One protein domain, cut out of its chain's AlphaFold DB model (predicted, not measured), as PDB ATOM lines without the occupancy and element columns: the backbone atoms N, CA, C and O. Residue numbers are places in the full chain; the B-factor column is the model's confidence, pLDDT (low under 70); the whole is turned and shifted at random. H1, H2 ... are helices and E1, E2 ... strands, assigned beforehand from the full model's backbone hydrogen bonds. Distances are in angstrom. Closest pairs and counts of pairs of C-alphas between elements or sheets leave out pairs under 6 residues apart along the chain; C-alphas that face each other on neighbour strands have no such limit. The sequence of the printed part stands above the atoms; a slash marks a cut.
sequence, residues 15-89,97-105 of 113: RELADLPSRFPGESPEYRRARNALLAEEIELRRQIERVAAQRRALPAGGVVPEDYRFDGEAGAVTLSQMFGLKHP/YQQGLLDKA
ATOM      1  N   ARG A  15      -0.999  -6.088 -84.516       95.19
ATOM      2  CA  ARG A  15      -0.954  -6.227 -85.975       95.19
ATOM      3  C   ARG A  15       0.478  -6.325 -86.506       95.19
ATOM      4  O   ARG A  15       0.755  -7.198 -87.318       95.19
ATOM      5  N   GLU A  16       1.388  -5.492 -85.996       94.94
ATOM      6  CA  GLU A  16       2.808  -5.531 -86.373       94.94
ATOM      7  C   GLU A  16       3.447  -6.861 -85.962       94.94
ATOM      8  O   GLU A  16       4.183  -7.462 -86.737       94.94
ATOM      9  N   LEU A  17       3.132  -7.352 -84.759       94.50
ATOM     10  CA  LEU A  17       3.614  -8.651 -84.289       94.50
ATOM     11  C   LEU A  17       3.053  -9.815 -85.114       94.50
ATOM     12  O   LEU A  17       3.779 -10.765 -85.395       94.50
ATOM     13  N   ALA A  18       1.785  -9.735 -85.515       93.88
ATOM     14  CA  ALA A  18       1.133 -10.753 -86.327       93.88
ATOM     15  C   ALA A  18       1.653 -10.795 -87.773       93.88
ATOM     16  O   ALA A  18       1.626 -11.852 -88.398       93.88
ATOM     17  N   ASP A  19       2.139  -9.669 -88.301       91.88
ATOM     18  CA  ASP A  19       2.716  -9.572 -89.646       91.88
ATOM     19  C   ASP A  19       4.215  -9.905 -89.704       91.88
ATOM     20  O   ASP A  19       4.802  -9.910 -90.790       91.88
ATOM     21  N   LEU A  20       4.846 -10.229 -88.566       90.56
ATOM     22  CA  LEU A  20       6.225 -10.710 -88.561       90.56
ATOM     23  C   LEU A  20       6.363 -11.976 -89.425       90.56
ATOM     24  O   LEU A  20       5.469 -12.827 -89.448       90.56
ATOM     25  N   PRO A  21       7.494 -12.137 -90.132       78.38
ATOM     26  CA  PRO A  21       7.674 -13.227 -91.079       78.38
ATOM     27  C   PRO A  21       7.780 -14.585 -90.364       78.38
ATOM     28  O   PRO A  21       8.867 -15.035 -90.013       78.38
ATOM     29  N   SER A  22       6.650 -15.274 -90.194       72.06
ATOM     30  CA  SER A  22       6.588 -16.702 -89.863       72.06
ATOM     31  C   SER A  22       6.243 -17.488 -91.127       72.06
ATOM     32  O   SER A  22       5.220 -17.204 -91.747       72.06
ATOM     33  N   ARG A  23       7.074 -18.453 -91.540       64.25
ATOM     34  CA  ARG A  23       6.802 -19.258 -92.744       64.25
ATOM     35  C   ARG A  23       6.115 -20.567 -92.380       64.25
ATOM     36  O   ARG A  23       6.721 -21.401 -91.714       64.25
ATOM     37  N   PHE A  24       4.911 -20.771 -92.909       76.19
ATOM     38  CA  PHE A  24       4.300 -22.094 -93.012       76.19
ATOM     39  C   PHE A  24       4.483 -22.619 -94.441       76.19
ATOM     40  O   PHE A  24       4.168 -21.902 -95.399       76.19
ATOM     41  N   PRO A  25       5.018 -23.838 -94.628       85.50
ATOM     42  CA  PRO A  25       5.139 -24.433 -95.954       85.50
ATOM     43  C   PRO A  25       3.777 -24.525 -96.658       85.50
ATOM     44  O   PRO A  25       2.810 -25.008 -96.076       85.50
ATOM     45  N   GLY A  26       3.704 -24.074 -97.914       84.44
ATOM     46  CA  GLY A  26       2.530 -24.259 -98.777       84.44
ATOM     47  C   GLY A  26       1.308 -23.381 -98.478       84.44
ATOM     48  O   GLY A  26       0.256 -23.607 -99.070       84.44
ATOM     49  N   GLU A  27       1.401 -22.385 -97.593       90.38
ATOM     50  CA  GLU A  27       0.235 -21.565 -97.241       90.38
ATOM     51  C   GLU A  27      -0.177 -20.598 -98.374       90.38
ATOM     52  O   GLU A  27       0.654 -19.915 -98.992       90.38
ATOM     53  N   SER A  28      -1.487 -20.490 -98.617       93.19
ATOM     54  CA  SER A  28      -2.022 -19.548 -99.599       93.19
ATOM     55  C   SER A  28      -1.947 -18.100 -99.083       93.19
ATOM     56  O   SER A  28      -1.976 -17.857 -97.871       93.19
ATOM     57  N   PRO A  29      -1.888 -17.092 -99.975       92.00
ATOM     58  CA  PRO A  29      -1.928 -15.688 -99.565       92.00
ATOM     59  C   PRO A  29      -3.192 -15.307 -98.787       92.00
ATOM     60  O   PRO A  29      -3.129 -14.469 -97.894       92.00
ATOM     61  N   GLU A  30      -4.331 -15.910 -99.124       94.50
ATOM     62  CA  GLU A  30      -5.596 -15.679 -98.427       94.50
ATOM     63  C   GLU A  30      -5.573 -16.250 -97.012       94.50
ATOM     64  O   GLU A  30      -5.873 -15.528 -96.060       94.50
ATOM     65  N   TYR A  31      -5.118 -17.498 -96.866       93.31
ATOM     66  CA  TYR A  31      -4.965 -18.136 -95.565       93.31
ATOM     67  C   TYR A  31      -4.024 -17.335 -94.664       93.31
ATOM     68  O   TYR A  31      -4.358 -17.059 -93.513       93.31
ATOM     69  N   ARG A  32      -2.887 -16.871 -95.202       93.06
ATOM     70  CA  ARG A  32      -1.940 -16.028 -94.462       93.06
ATOM     71  C   ARG A  32      -2.593 -14.751 -93.933       93.06
ATOM     72  O   ARG A  32      -2.408 -14.411 -92.770       93.06
ATOM     73  N   ARG A  33      -3.375 -14.047 -94.761       93.00
ATOM     74  CA  ARG A  33      -4.071 -12.820 -94.333       93.00
ATOM     75  C   ARG A  33      -5.086 -13.102 -93.227       93.00
ATOM     76  O   ARG A  33      -5.085 -12.393 -92.225       93.00
ATOM     77  N   ALA A  34      -5.910 -14.138 -93.391       95.50
ATOM     78  CA  ALA A  34      -6.902 -14.526 -92.391       95.50
ATOM     79  C   ALA A  34      -6.239 -14.932 -91.064       95.50
ATOM     80  O   ALA A  34      -6.651 -14.486 -89.995       95.50
ATOM     81  N   ARG A  35      -5.152 -15.709 -91.138       94.62
ATOM     82  CA  ARG A  35      -4.371 -16.126 -89.973       94.62
ATOM     83  C   ARG A  35      -3.743 -14.939 -89.245       94.62
ATOM     84  O   ARG A  35      -3.817 -14.883 -88.023       94.62
ATOM     85  N   ASN A  36      -3.145 -13.989 -89.961       95.19
ATOM     86  CA  ASN A  36      -2.532 -12.821 -89.329       95.19
ATOM     87  C   ASN A  36      -3.576 -11.895 -88.685       95.19
ATOM     88  O   ASN A  36      -3.295 -11.291 -87.651       95.19
ATOM     89  N   ALA A  37      -4.775 -11.791 -89.268       96.25
ATOM     90  CA  ALA A  37      -5.884 -11.075 -88.643       96.25
ATOM     91  C   ALA A  37      -6.293 -11.743 -87.318       96.25
ATOM     92  O   ALA A  37      -6.349 -11.067 -86.296       96.25
ATOM     93  N   LEU A  38      -6.472 -13.071 -87.310       97.31
ATOM     94  CA  LEU A  38      -6.776 -13.824 -86.088       97.31
ATOM     95  C   LEU A  38      -5.666 -13.691 -85.034       97.31
ATOM     96  O   LEU A  38      -5.946 -13.423 -83.870       97.31
ATOM     97  N   LEU A  39      -4.400 -13.820 -85.439       96.62
ATOM     98  CA  LEU A  39      -3.257 -13.725 -84.529       96.62
ATOM     99  C   LEU A  39      -3.164 -12.348 -83.855       96.62
ATOM    100  O   LEU A  39      -2.779 -12.260 -82.690       96.62
ATOM    101  N   ALA A  40      -3.528 -11.270 -84.558       97.31
ATOM    102  CA  ALA A  40      -3.575  -9.941 -83.958       97.31
ATOM    103  C   ALA A  40      -4.612  -9.874 -82.818       97.31
ATOM    104  O   ALA A  40      -4.284  -9.403 -81.727       97.31
ATOM    105  N   GLU A  41      -5.814 -10.413 -83.034       98.12
ATOM    106  CA  GLU A  41      -6.861 -10.482 -82.004       98.12
ATOM    107  C   GLU A  41      -6.443 -11.360 -80.814       98.12
ATOM    108  O   GLU A  41      -6.618 -10.983 -79.653       98.12
ATOM    109  N   GLU A  42      -5.810 -12.508 -81.070       98.31
ATOM    110  CA  GLU A  42      -5.320 -13.408 -80.018       98.31
ATOM    111  C   GLU A  42      -4.234 -12.766 -79.138       98.31
ATOM    112  O   GLU A  42      -4.186 -13.001 -77.923       98.31
ATOM    113  N   ILE A  43      -3.348 -11.957 -79.727       97.06
ATOM    114  CA  ILE A  43      -2.321 -11.218 -78.982       97.06
ATOM    115  C   ILE A  43      -2.976 -10.203 -78.040       97.06
ATOM    116  O   ILE A  43      -2.594 -10.129 -76.868       97.06
ATOM    117  N   GLU A  44      -3.964  -9.442 -78.514       97.12
ATOM    118  CA  GLU A  44      -4.679  -8.477 -77.672       97.12
ATOM    119  C   GLU A  44      -5.498  -9.161 -76.575       97.12
ATOM    120  O   GLU A  44      -5.451  -8.741 -75.414       97.12
ATOM    121  N   LEU A  45      -6.162 -10.275 -76.893       97.81
ATOM    122  CA  LEU A  45      -6.873 -11.080 -75.904       97.81
ATOM    123  C   LEU A  45      -5.935 -11.525 -74.774       97.81
ATOM    124  O   LEU A  45      -6.260 -11.385 -73.593       97.81
ATOM    125  N   ARG A  46      -4.733 -11.999 -75.114       97.06
ATOM    126  CA  ARG A  46      -3.734 -12.417 -74.123       97.06
ATOM    127  C   ARG A  46      -3.264 -11.262 -73.242       97.06
ATOM    128  O   ARG A  46      -3.117 -11.443 -72.035       97.06
ATOM    129  N   ARG A  47      -3.075 -10.071 -73.817       95.50
ATOM    130  CA  ARG A  47      -2.740  -8.853 -73.058       95.50
ATOM    131  C   ARG A  47      -3.851  -8.486 -72.081       95.50
ATOM    132  O   ARG A  47      -3.563  -8.136 -70.939       95.50
ATOM    133  N   GLN A  48      -5.112  -8.593 -72.497       95.31
ATOM    134  CA  GLN A  48      -6.249  -8.339 -71.617       95.31
ATOM    135  C   GLN A  48      -6.316  -9.349 -70.469       95.31
ATOM    136  O   GLN A  48      -6.524  -8.946 -69.325       95.31
ATOM    137  N   ILE A  49      -6.100 -10.635 -70.752       94.62
ATOM    138  CA  ILE A  49      -6.055 -11.682 -69.724       94.62
ATOM    139  C   ILE A  49      -4.956 -11.382 -68.702       94.62
ATOM    140  O   ILE A  49      -5.224 -11.461 -67.505       94.62
ATOM    141  N   GLU A  50      -3.761 -10.971 -69.138       93.81
ATOM    142  CA  GLU A  50      -2.684 -10.616 -68.205       93.81
ATOM    143  C   GLU A  50      -3.029  -9.375 -67.370       93.81
ATOM    144  O   GLU A  50      -2.808  -9.373 -66.161       93.81
ATOM    145  N   ARG A  51      -3.647  -8.342 -67.962       95.12
ATOM    146  CA  ARG A  51      -4.136  -7.180 -67.197       95.12
ATOM    147  C   ARG A  51      -5.138  -7.593 -66.119       95.12
ATOM    148  O   ARG A  51      -5.036  -7.136 -64.984       95.12
ATOM    149  N   VAL A  52      -6.080  -8.476 -66.450       95.75
ATOM    150  CA  VAL A  52      -7.052  -9.013 -65.484       95.75
ATOM    151  C   VAL A  52      -6.356  -9.866 -64.422       95.75
ATOM    152  O   VAL A  52      -6.691  -9.766 -63.246       95.75
ATOM    153  N   ALA A  53      -5.370 -10.679 -64.797       89.62
ATOM    154  CA  ALA A  53      -4.588 -11.463 -63.848       89.62
ATOM    155  C   ALA A  53      -3.833 -10.559 -62.861       89.62
ATOM    156  O   ALA A  53      -3.866 -10.812 -61.659       89.62
ATOM    157  N   ALA A  54      -3.227  -9.467 -63.336       90.00
ATOM    158  CA  ALA A  54      -2.593  -8.468 -62.480       90.00
ATOM    159  C   ALA A  54      -3.597  -7.812 -61.517       90.00
ATOM    160  O   ALA A  54      -3.315  -7.708 -60.327       90.00
ATOM    161  N   GLN A  55      -4.792  -7.449 -61.996       87.94
ATOM    162  CA  GLN A  55      -5.859  -6.916 -61.140       87.94
ATOM    163  C   GLN A  55      -6.295  -7.923 -60.070       87.94
ATOM    164  O   GLN A  55      -6.457  -7.545 -58.916       87.94
ATOM    165  N   ARG A  56      -6.428  -9.210 -60.424       90.31
ATOM    166  CA  ARG A  56      -6.770 -10.280 -59.472       90.31
ATOM    167  C   ARG A  56      -5.719 -10.430 -58.376       90.31
ATOM    168  O   ARG A  56      -6.087 -10.533 -57.217       90.31
ATOM    169  N   ARG A  57      -4.429 -10.387 -58.730       87.88
ATOM    170  CA  ARG A  57      -3.318 -10.436 -57.757       87.88
ATOM    171  C   ARG A  57      -3.260  -9.196 -56.857       87.88
ATOM    172  O   ARG A  57      -2.663  -9.260 -55.791       87.88
ATOM    173  N   ALA A  58      -3.830  -8.074 -57.297       88.56
ATOM    174  CA  ALA A  58      -3.883  -6.826 -56.540       88.56
ATOM    175  C   ALA A  58      -5.140  -6.696 -55.662       88.56
ATOM    176  O   ALA A  58      -5.275  -5.701 -54.950       88.56
ATOM    177  N   LEU A  59      -6.071  -7.658 -55.720       86.50
ATOM    178  CA  LEU A  59      -7.234  -7.647 -54.840       86.50
ATOM    179  C   LEU A  59      -6.781  -7.756 -53.376       86.50
ATOM    180  O   LEU A  59      -5.854  -8.513 -53.077       86.50
ATOM    181  N   PRO A  60      -7.429  -7.020 -52.455       88.62
ATOM    182  CA  PRO A  60      -7.188  -7.210 -51.034       88.62
ATOM    183  C   PRO A  60      -7.563  -8.637 -50.624       88.62
ATOM    184  O   PRO A  60      -8.313  -9.325 -51.323       88.62
ATOM    185  N   ALA A  61      -7.057  -9.069 -49.467       80.31
ATOM    186  CA  ALA A  61      -7.444 -10.345 -48.884       80.31
ATOM    187  C   ALA A  61      -8.976 -10.484 -48.865       80.31
ATOM    188  O   ALA A  61      -9.696  -9.554 -48.493       80.31
ATOM    189  N   GLY A  62      -9.461 -11.643 -49.314       79.00
ATOM    190  CA  GLY A  62     -10.883 -11.963 -49.287       79.00
ATOM    191  C   GLY A  62     -11.425 -12.067 -47.861       79.00
ATOM    192  O   GLY A  62     -10.678 -12.033 -46.884       79.00
ATOM    193  N   GLY A  63     -12.744 -12.218 -47.749       74.94
ATOM    194  CA  GLY A  63     -13.396 -12.454 -46.463       74.94
ATOM    195  C   GLY A  63     -12.902 -13.736 -45.791       74.94
ATOM    196  O   GLY A  63     -12.571 -14.716 -46.462       74.94
ATOM    197  N   VAL A  64     -12.878 -13.719 -44.459       74.94
ATOM    198  CA  VAL A  64     -12.587 -14.900 -43.641       74.94
ATOM    199  C   VAL A  64     -13.676 -15.942 -43.876       74.94
ATOM    200  O   VAL A  64     -14.862 -15.614 -43.858       74.94
ATOM    201  N   VAL A  65     -13.269 -17.193 -44.081       79.38
ATOM    202  CA  VAL A  65     -14.188 -18.332 -44.087       79.38
ATOM    203  C   VAL A  65     -14.450 -18.712 -42.623       79.38
ATOM    204  O   VAL A  65     -13.498 -19.111 -41.951       79.38
ATOM    205  N   PRO A  66     -15.678 -18.545 -42.095       74.31
ATOM    206  CA  PRO A  66     -15.936 -18.740 -40.669       74.31
ATOM    207  C   PRO A  66     -15.935 -20.216 -40.254       74.31
ATOM    208  O   PRO A  66     -15.598 -20.535 -39.115       74.31
ATOM    209  N   GLU A  67     -16.318 -21.115 -41.158       82.00
ATOM    210  CA  GLU A  67     -16.461 -22.539 -40.871       82.00
ATOM    211  C   GLU A  67     -15.317 -23.370 -41.471       82.00
ATOM    212  O   GLU A  67     -14.918 -23.183 -42.620       82.00
ATOM    213  N   ASP A  68     -14.829 -24.359 -40.718       84.44
ATOM    214  CA  ASP A  68     -13.937 -25.394 -41.252       84.44
ATOM    215  C   ASP A  68     -14.774 -26.502 -41.917       84.44
ATOM    216  O   ASP A  68     -15.185 -27.478 -41.285       84.44
ATOM    217  N   TYR A  69     -15.104 -26.302 -43.194       85.62
ATOM    218  CA  TYR A  69     -15.975 -27.197 -43.964       85.62
ATOM    219  C   TYR A  69     -15.402 -28.617 -44.071       85.62
ATOM    220  O   TYR A  69     -14.211 -28.805 -44.313       85.62
ATOM    221  N   ARG A  70     -16.271 -29.629 -43.954       90.12
ATOM    222  CA  ARG A  70     -15.929 -31.043 -44.163       90.12
ATOM    223  C   ARG A  70     -16.302 -31.476 -45.576       90.12
ATOM    224  O   ARG A  70     -17.431 -31.259 -46.008       90.12
ATOM    225  N   PHE A  71     -15.377 -32.142 -46.252       86.81
ATOM    226  CA  PHE A  71     -15.577 -32.733 -47.568       86.81
ATOM    227  C   PHE A  71     -15.455 -34.250 -47.464       86.81
ATOM    228  O   PHE A  71     -14.515 -34.757 -46.850       86.81
ATOM    229  N   ASP A  72     -16.390 -34.967 -48.077       91.19
ATOM    230  CA  ASP A  72     -16.350 -36.424 -48.177       91.19
ATOM    231  C   ASP A  72     -15.703 -36.812 -49.519       91.19
ATOM    232  O   ASP A  72     -16.179 -36.413 -50.583       91.19
ATOM    233  N   GLY A  73     -14.591 -37.551 -49.474       85.19
ATOM    234  CA  GLY A  73     -13.860 -38.016 -50.657       85.19
ATOM    235  C   GLY A  73     -13.566 -39.515 -50.615       85.19
ATOM    236  O   GLY A  73     -13.838 -40.191 -49.625       85.19
ATOM    237  N   GLU A  74     -12.968 -40.044 -51.683       87.00
ATOM    238  CA  GLU A  74     -12.657 -41.481 -51.809       87.00
ATOM    239  C   GLU A  74     -11.728 -42.002 -50.698       87.00
ATOM    240  O   GLU A  74     -11.845 -43.147 -50.271       87.00
ATOM    241  N   ALA A  75     -10.836 -41.148 -50.187       85.69
ATOM    242  CA  ALA A  75      -9.927 -41.463 -49.085       85.69
ATOM    243  C   ALA A  75     -10.544 -41.244 -47.685       85.69
ATOM    244  O   ALA A  75      -9.843 -41.368 -46.681       85.69
ATOM    245  N   GLY A  76     -11.836 -40.913 -47.607       88.06
ATOM    246  CA  GLY A  76     -12.536 -40.559 -46.374       88.06
ATOM    247  C   GLY A  76     -12.772 -39.055 -46.222       88.06
ATOM    248  O   GLY A  76     -12.455 -38.252 -47.100       88.06
ATOM    249  N   ALA A  77     -13.383 -38.682 -45.098       90.81
ATOM    250  CA  ALA A  77     -13.717 -37.296 -44.801       90.81
ATOM    251  C   ALA A  77     -12.472 -36.485 -44.407       90.81
ATOM    252  O   ALA A  77     -11.660 -36.941 -43.601       90.81
ATOM    253  N   VAL A  78     -12.360 -35.264 -44.930       89.81
ATOM    254  CA  VAL A  78     -11.269 -34.323 -44.636       89.81
ATOM    255  C   VAL A  78     -11.829 -32.909 -44.469       89.81
ATOM    256  O   VAL A  78     -12.778 -32.527 -45.156       89.81
ATOM    257  N   THR A  79     -11.281 -32.130 -43.538       86.50
ATOM    258  CA  THR A  79     -11.674 -30.721 -43.360       86.50
ATOM    259  C   THR A  79     -10.877 -29.788 -44.270       86.50
ATOM    260  O   THR A  79      -9.798 -30.143 -44.760       86.50
ATOM    261  N   LEU A  80     -11.396 -28.582 -44.511       83.25
ATOM    262  CA  LEU A  80     -10.749 -27.569 -45.346       83.25
ATOM    263  C   LEU A  80      -9.329 -27.263 -44.843       83.25
ATOM    264  O   LEU A  80      -8.392 -27.214 -45.639       83.25
ATOM    265  N   SER A  81      -9.151 -27.130 -43.528       82.75
ATOM    266  CA  SER A  81      -7.844 -26.923 -42.887       82.75
ATOM    267  C   SER A  81      -6.853 -28.071 -43.157       82.75
ATOM    268  O   SER A  81      -5.684 -27.841 -43.496       82.75
ATOM    269  N   GLN A  82      -7.322 -29.319 -43.089       83.00
ATOM    270  CA  GLN A  82      -6.514 -30.520 -43.316       83.00
ATOM    271  C   GLN A  82      -6.063 -30.671 -44.775       83.00
ATOM    272  O   GLN A  82      -4.929 -31.093 -45.010       83.00
ATOM    273  N   MET A  83      -6.898 -30.287 -45.750       83.25
ATOM    274  CA  MET A  83      -6.566 -30.380 -47.182       83.25
ATOM    275  C   MET A  83      -5.304 -29.594 -47.563       83.25
ATOM    276  O   MET A  83      -4.556 -30.010 -48.448       83.25
ATOM    277  N   PHE A  84      -5.045 -28.471 -46.888       81.19
ATOM    278  CA  PHE A  84      -3.910 -27.593 -47.184       81.19
ATOM    279  C   PHE A  84      -2.754 -27.729 -46.185       81.19
ATOM    280  O   PHE A  84      -1.807 -26.946 -46.233       81.19
ATOM    281  N   GLY A  85      -2.802 -28.724 -45.290       68.69
ATOM    282  CA  GLY A  85      -1.769 -28.933 -44.271       68.69
ATOM    283  C   GLY A  85      -1.694 -27.810 -43.232       68.69
ATOM    284  O   GLY A  85      -0.686 -27.689 -42.532       68.69
ATOM    285  N   LEU A  86      -2.749 -26.998 -43.117       61.66
ATOM    286  CA  LEU A  86      -2.856 -25.928 -42.136       61.66
ATOM    287  C   LEU A  86      -3.251 -26.550 -40.796       61.66
ATOM    288  O   LEU A  86      -4.424 -26.676 -40.458       61.66
ATOM    289  N   LYS A  87      -2.258 -26.984 -40.016       51.34
ATOM    290  CA  LYS A  87      -2.484 -27.281 -38.600       51.34
ATOM    291  C   LYS A  87      -2.695 -25.947 -37.895       51.34
ATOM    292  O   LYS A  87      -1.749 -25.176 -37.817       51.34
ATOM    293  N   HIS A  88      -3.901 -25.675 -37.406       46.91
ATOM    294  CA  HIS A  88      -4.166 -24.526 -36.541       46.91
ATOM    295  C   HIS A  88      -3.218 -24.535 -35.325       46.91
ATOM    296  O   HIS A  88      -3.272 -25.479 -34.533       46.91
ATOM    297  N   PRO A  89      -2.459 -23.464 -35.056       45.47
ATOM    298  CA  PRO A  89      -2.483 -22.846 -33.752       45.47
ATOM    299  C   PRO A  89      -3.562 -21.758 -33.781       45.47
ATOM    300  O   PRO A  89      -3.655 -20.966 -34.713       45.47
ATOM    301  N   TYR A  97      -7.353 -17.177 -49.470       46.19
ATOM    302  CA  TYR A  97      -7.892 -18.168 -50.415       46.19
ATOM    303  C   TYR A  97      -8.038 -17.660 -51.871       46.19
ATOM    304  O   TYR A  97      -8.959 -18.052 -52.581       46.19
ATOM    305  N   GLN A  98      -7.144 -16.784 -52.349       42.38
ATOM    306  CA  GLN A  98      -7.105 -16.372 -53.768       42.38
ATOM    307  C   GLN A  98      -5.703 -16.239 -54.394       42.38
ATOM    308  O   GLN A  98      -5.611 -16.169 -55.618       42.38
ATOM    309  N   GLN A  99      -4.610 -16.311 -53.622       41.94
ATOM    310  CA  GLN A  99      -3.248 -16.156 -54.169       41.94
ATOM    311  C   GLN A  99      -2.537 -17.500 -54.452       41.94
ATOM    312  O   GLN A  99      -1.821 -17.634 -55.440       41.94
ATOM    313  N   GLY A 100      -2.790 -18.548 -53.655       40.75
ATOM    314  CA  GLY A 100      -2.063 -19.827 -53.763       40.75
ATOM    315  C   GLY A 100      -2.398 -20.689 -54.992       40.75
ATOM    316  O   GLY A 100      -1.578 -21.506 -55.416       40.75
ATOM    317  N   LEU A 101      -3.581 -20.508 -55.594       42.53
ATOM    318  CA  LEU A 101      -4.010 -21.286 -56.765       42.53
ATOM    319  C   LEU A 101      -3.445 -20.725 -58.087       42.53
ATOM    320  O   LEU A 101      -3.295 -21.466 -59.055       42.53
ATOM    321  N   LEU A 102      -3.074 -19.439 -58.118       42.81
ATOM    322  CA  LEU A 102      -2.454 -18.790 -59.280       42.81
ATOM    323  C   LEU A 102      -0.931 -18.990 -59.328       42.81
ATOM    324  O   LEU A 102      -0.384 -19.158 -60.417       42.81
ATOM    325  N   ASP A 103      -0.257 -19.070 -58.176       39.62
ATOM    326  CA  ASP A 103       1.205 -19.227 -58.126       39.62
ATOM    327  C   ASP A 103       1.674 -20.656 -58.464       39.62
ATOM    328  O   ASP A 103       2.710 -20.835 -59.108       39.62
ATOM    329  N   LYS A 104       0.886 -21.695 -58.137       43.03
ATOM    330  CA  LYS A 104       1.198 -23.086 -58.534       43.03
ATOM    331  C   LYS A 104       0.894 -23.397 -60.004       43.03
ATOM    332  O   LYS A 104       1.496 -24.314 -60.556       43.03
ATOM    333  N   ALA A 105       0.011 -22.638 -60.653       39.69
ATOM    334  CA  ALA A 105      -0.367 -22.868 -62.049       39.69
ATOM    335  C   ALA A 105       0.638 -22.292 -63.071       39.69
ATOM    336  O   ALA A 105       0.596 -22.676 -64.238       39.69
TER     337      ALA A 105
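Overview. This is residues 15 to 89 and 97 to 105 of the 113 residues of an uncharacterized protein of Paraburkholderia sp. MM5384-R2 (UniProt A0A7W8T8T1). One long, straight helix, H2, makes most of the length of an extended, thinly connected shape, with a short turn, H1, folded back beside its first half and a small head of the hairpin E1 and E2 with H3 set off beyond its last residues. A long stretch with no named element, residues 58 to 69, leads from H2 to that head, and a short helix after the cut, H4, lies by itself between the two ends. The printed part has 84 residues with four named helices and two named strands, in the order H1, H2, E1, E2, H3, H4; the one sheet, E1 - E2, is antiparallel, and the class is mostly helix. The whole is extended, with a radius of gyration of the C-alphas of 22.9 A, and its outline is flat, spanning 64 by 34 by 15 A.

Arrangement. H1, residues 15 to 18, touches H2, residues 29 to 57, with 9 pairs of C-alphas within 8 A; the closest are those of Arg 15 and Ala 40, 5.0 A apart. H2 touches H1 with residues 36 to 40 alone. E1, residues 70 to 73, and E2, residues 76 to 79, are antiparallel neighbours and form a hairpin, with 150 degrees between their directions. Across it N 71 and O 78 are 2.8 A apart and N 78 and O 71 are 2.9 A apart, both within hydrogen-bond range. H3, residues 80 to 83, follows E2 by a tight link; the closest C-alphas of E1 and H3 are those of Arg 70 and Leu 80, 6.3 A apart. H3 is apart from H1 and H2. H4, residues 100 to 103, is apart from H1, H2, H3, E1 and E2. In H2 every O i to N i+4 pair is within hydrogen-bond range; H1, H3 and H4 are too short for such a pair, and the single O i to N i+3 pair is within range in H1 and H3 but not in H4.

Along the chain. H1 begins at C-alpha 15, (-0.954, -6.227, -85.975). H2 runs 42.2 A from C-alpha 29 at (-1.928, -15.688, -99.565) to C-alpha 57 at (-3.318, -10.436, -57.757). E1 measures 9.8 A and E2 10.3 A, while H1, H3 and H4 measure 5.0, 5.4 and 5.5 A. H4 ends at C-alpha 103, (1.205, -19.227, -58.126).

Size, cuts and confidence. The two C-alphas farthest apart are those of Pro 29 and Pro 89, 66.2 A. Residues 90 to 96 are not printed, and C-alphas 89 and 97 are 18.1 A apart across the cut. Of the links printed whole, H2 to E1 is long, with 12 residues. The mean pLDDT of the printed part is 81.8, and it is under 70 at residue 23, residues 85 to 89 and residues 97 to 105.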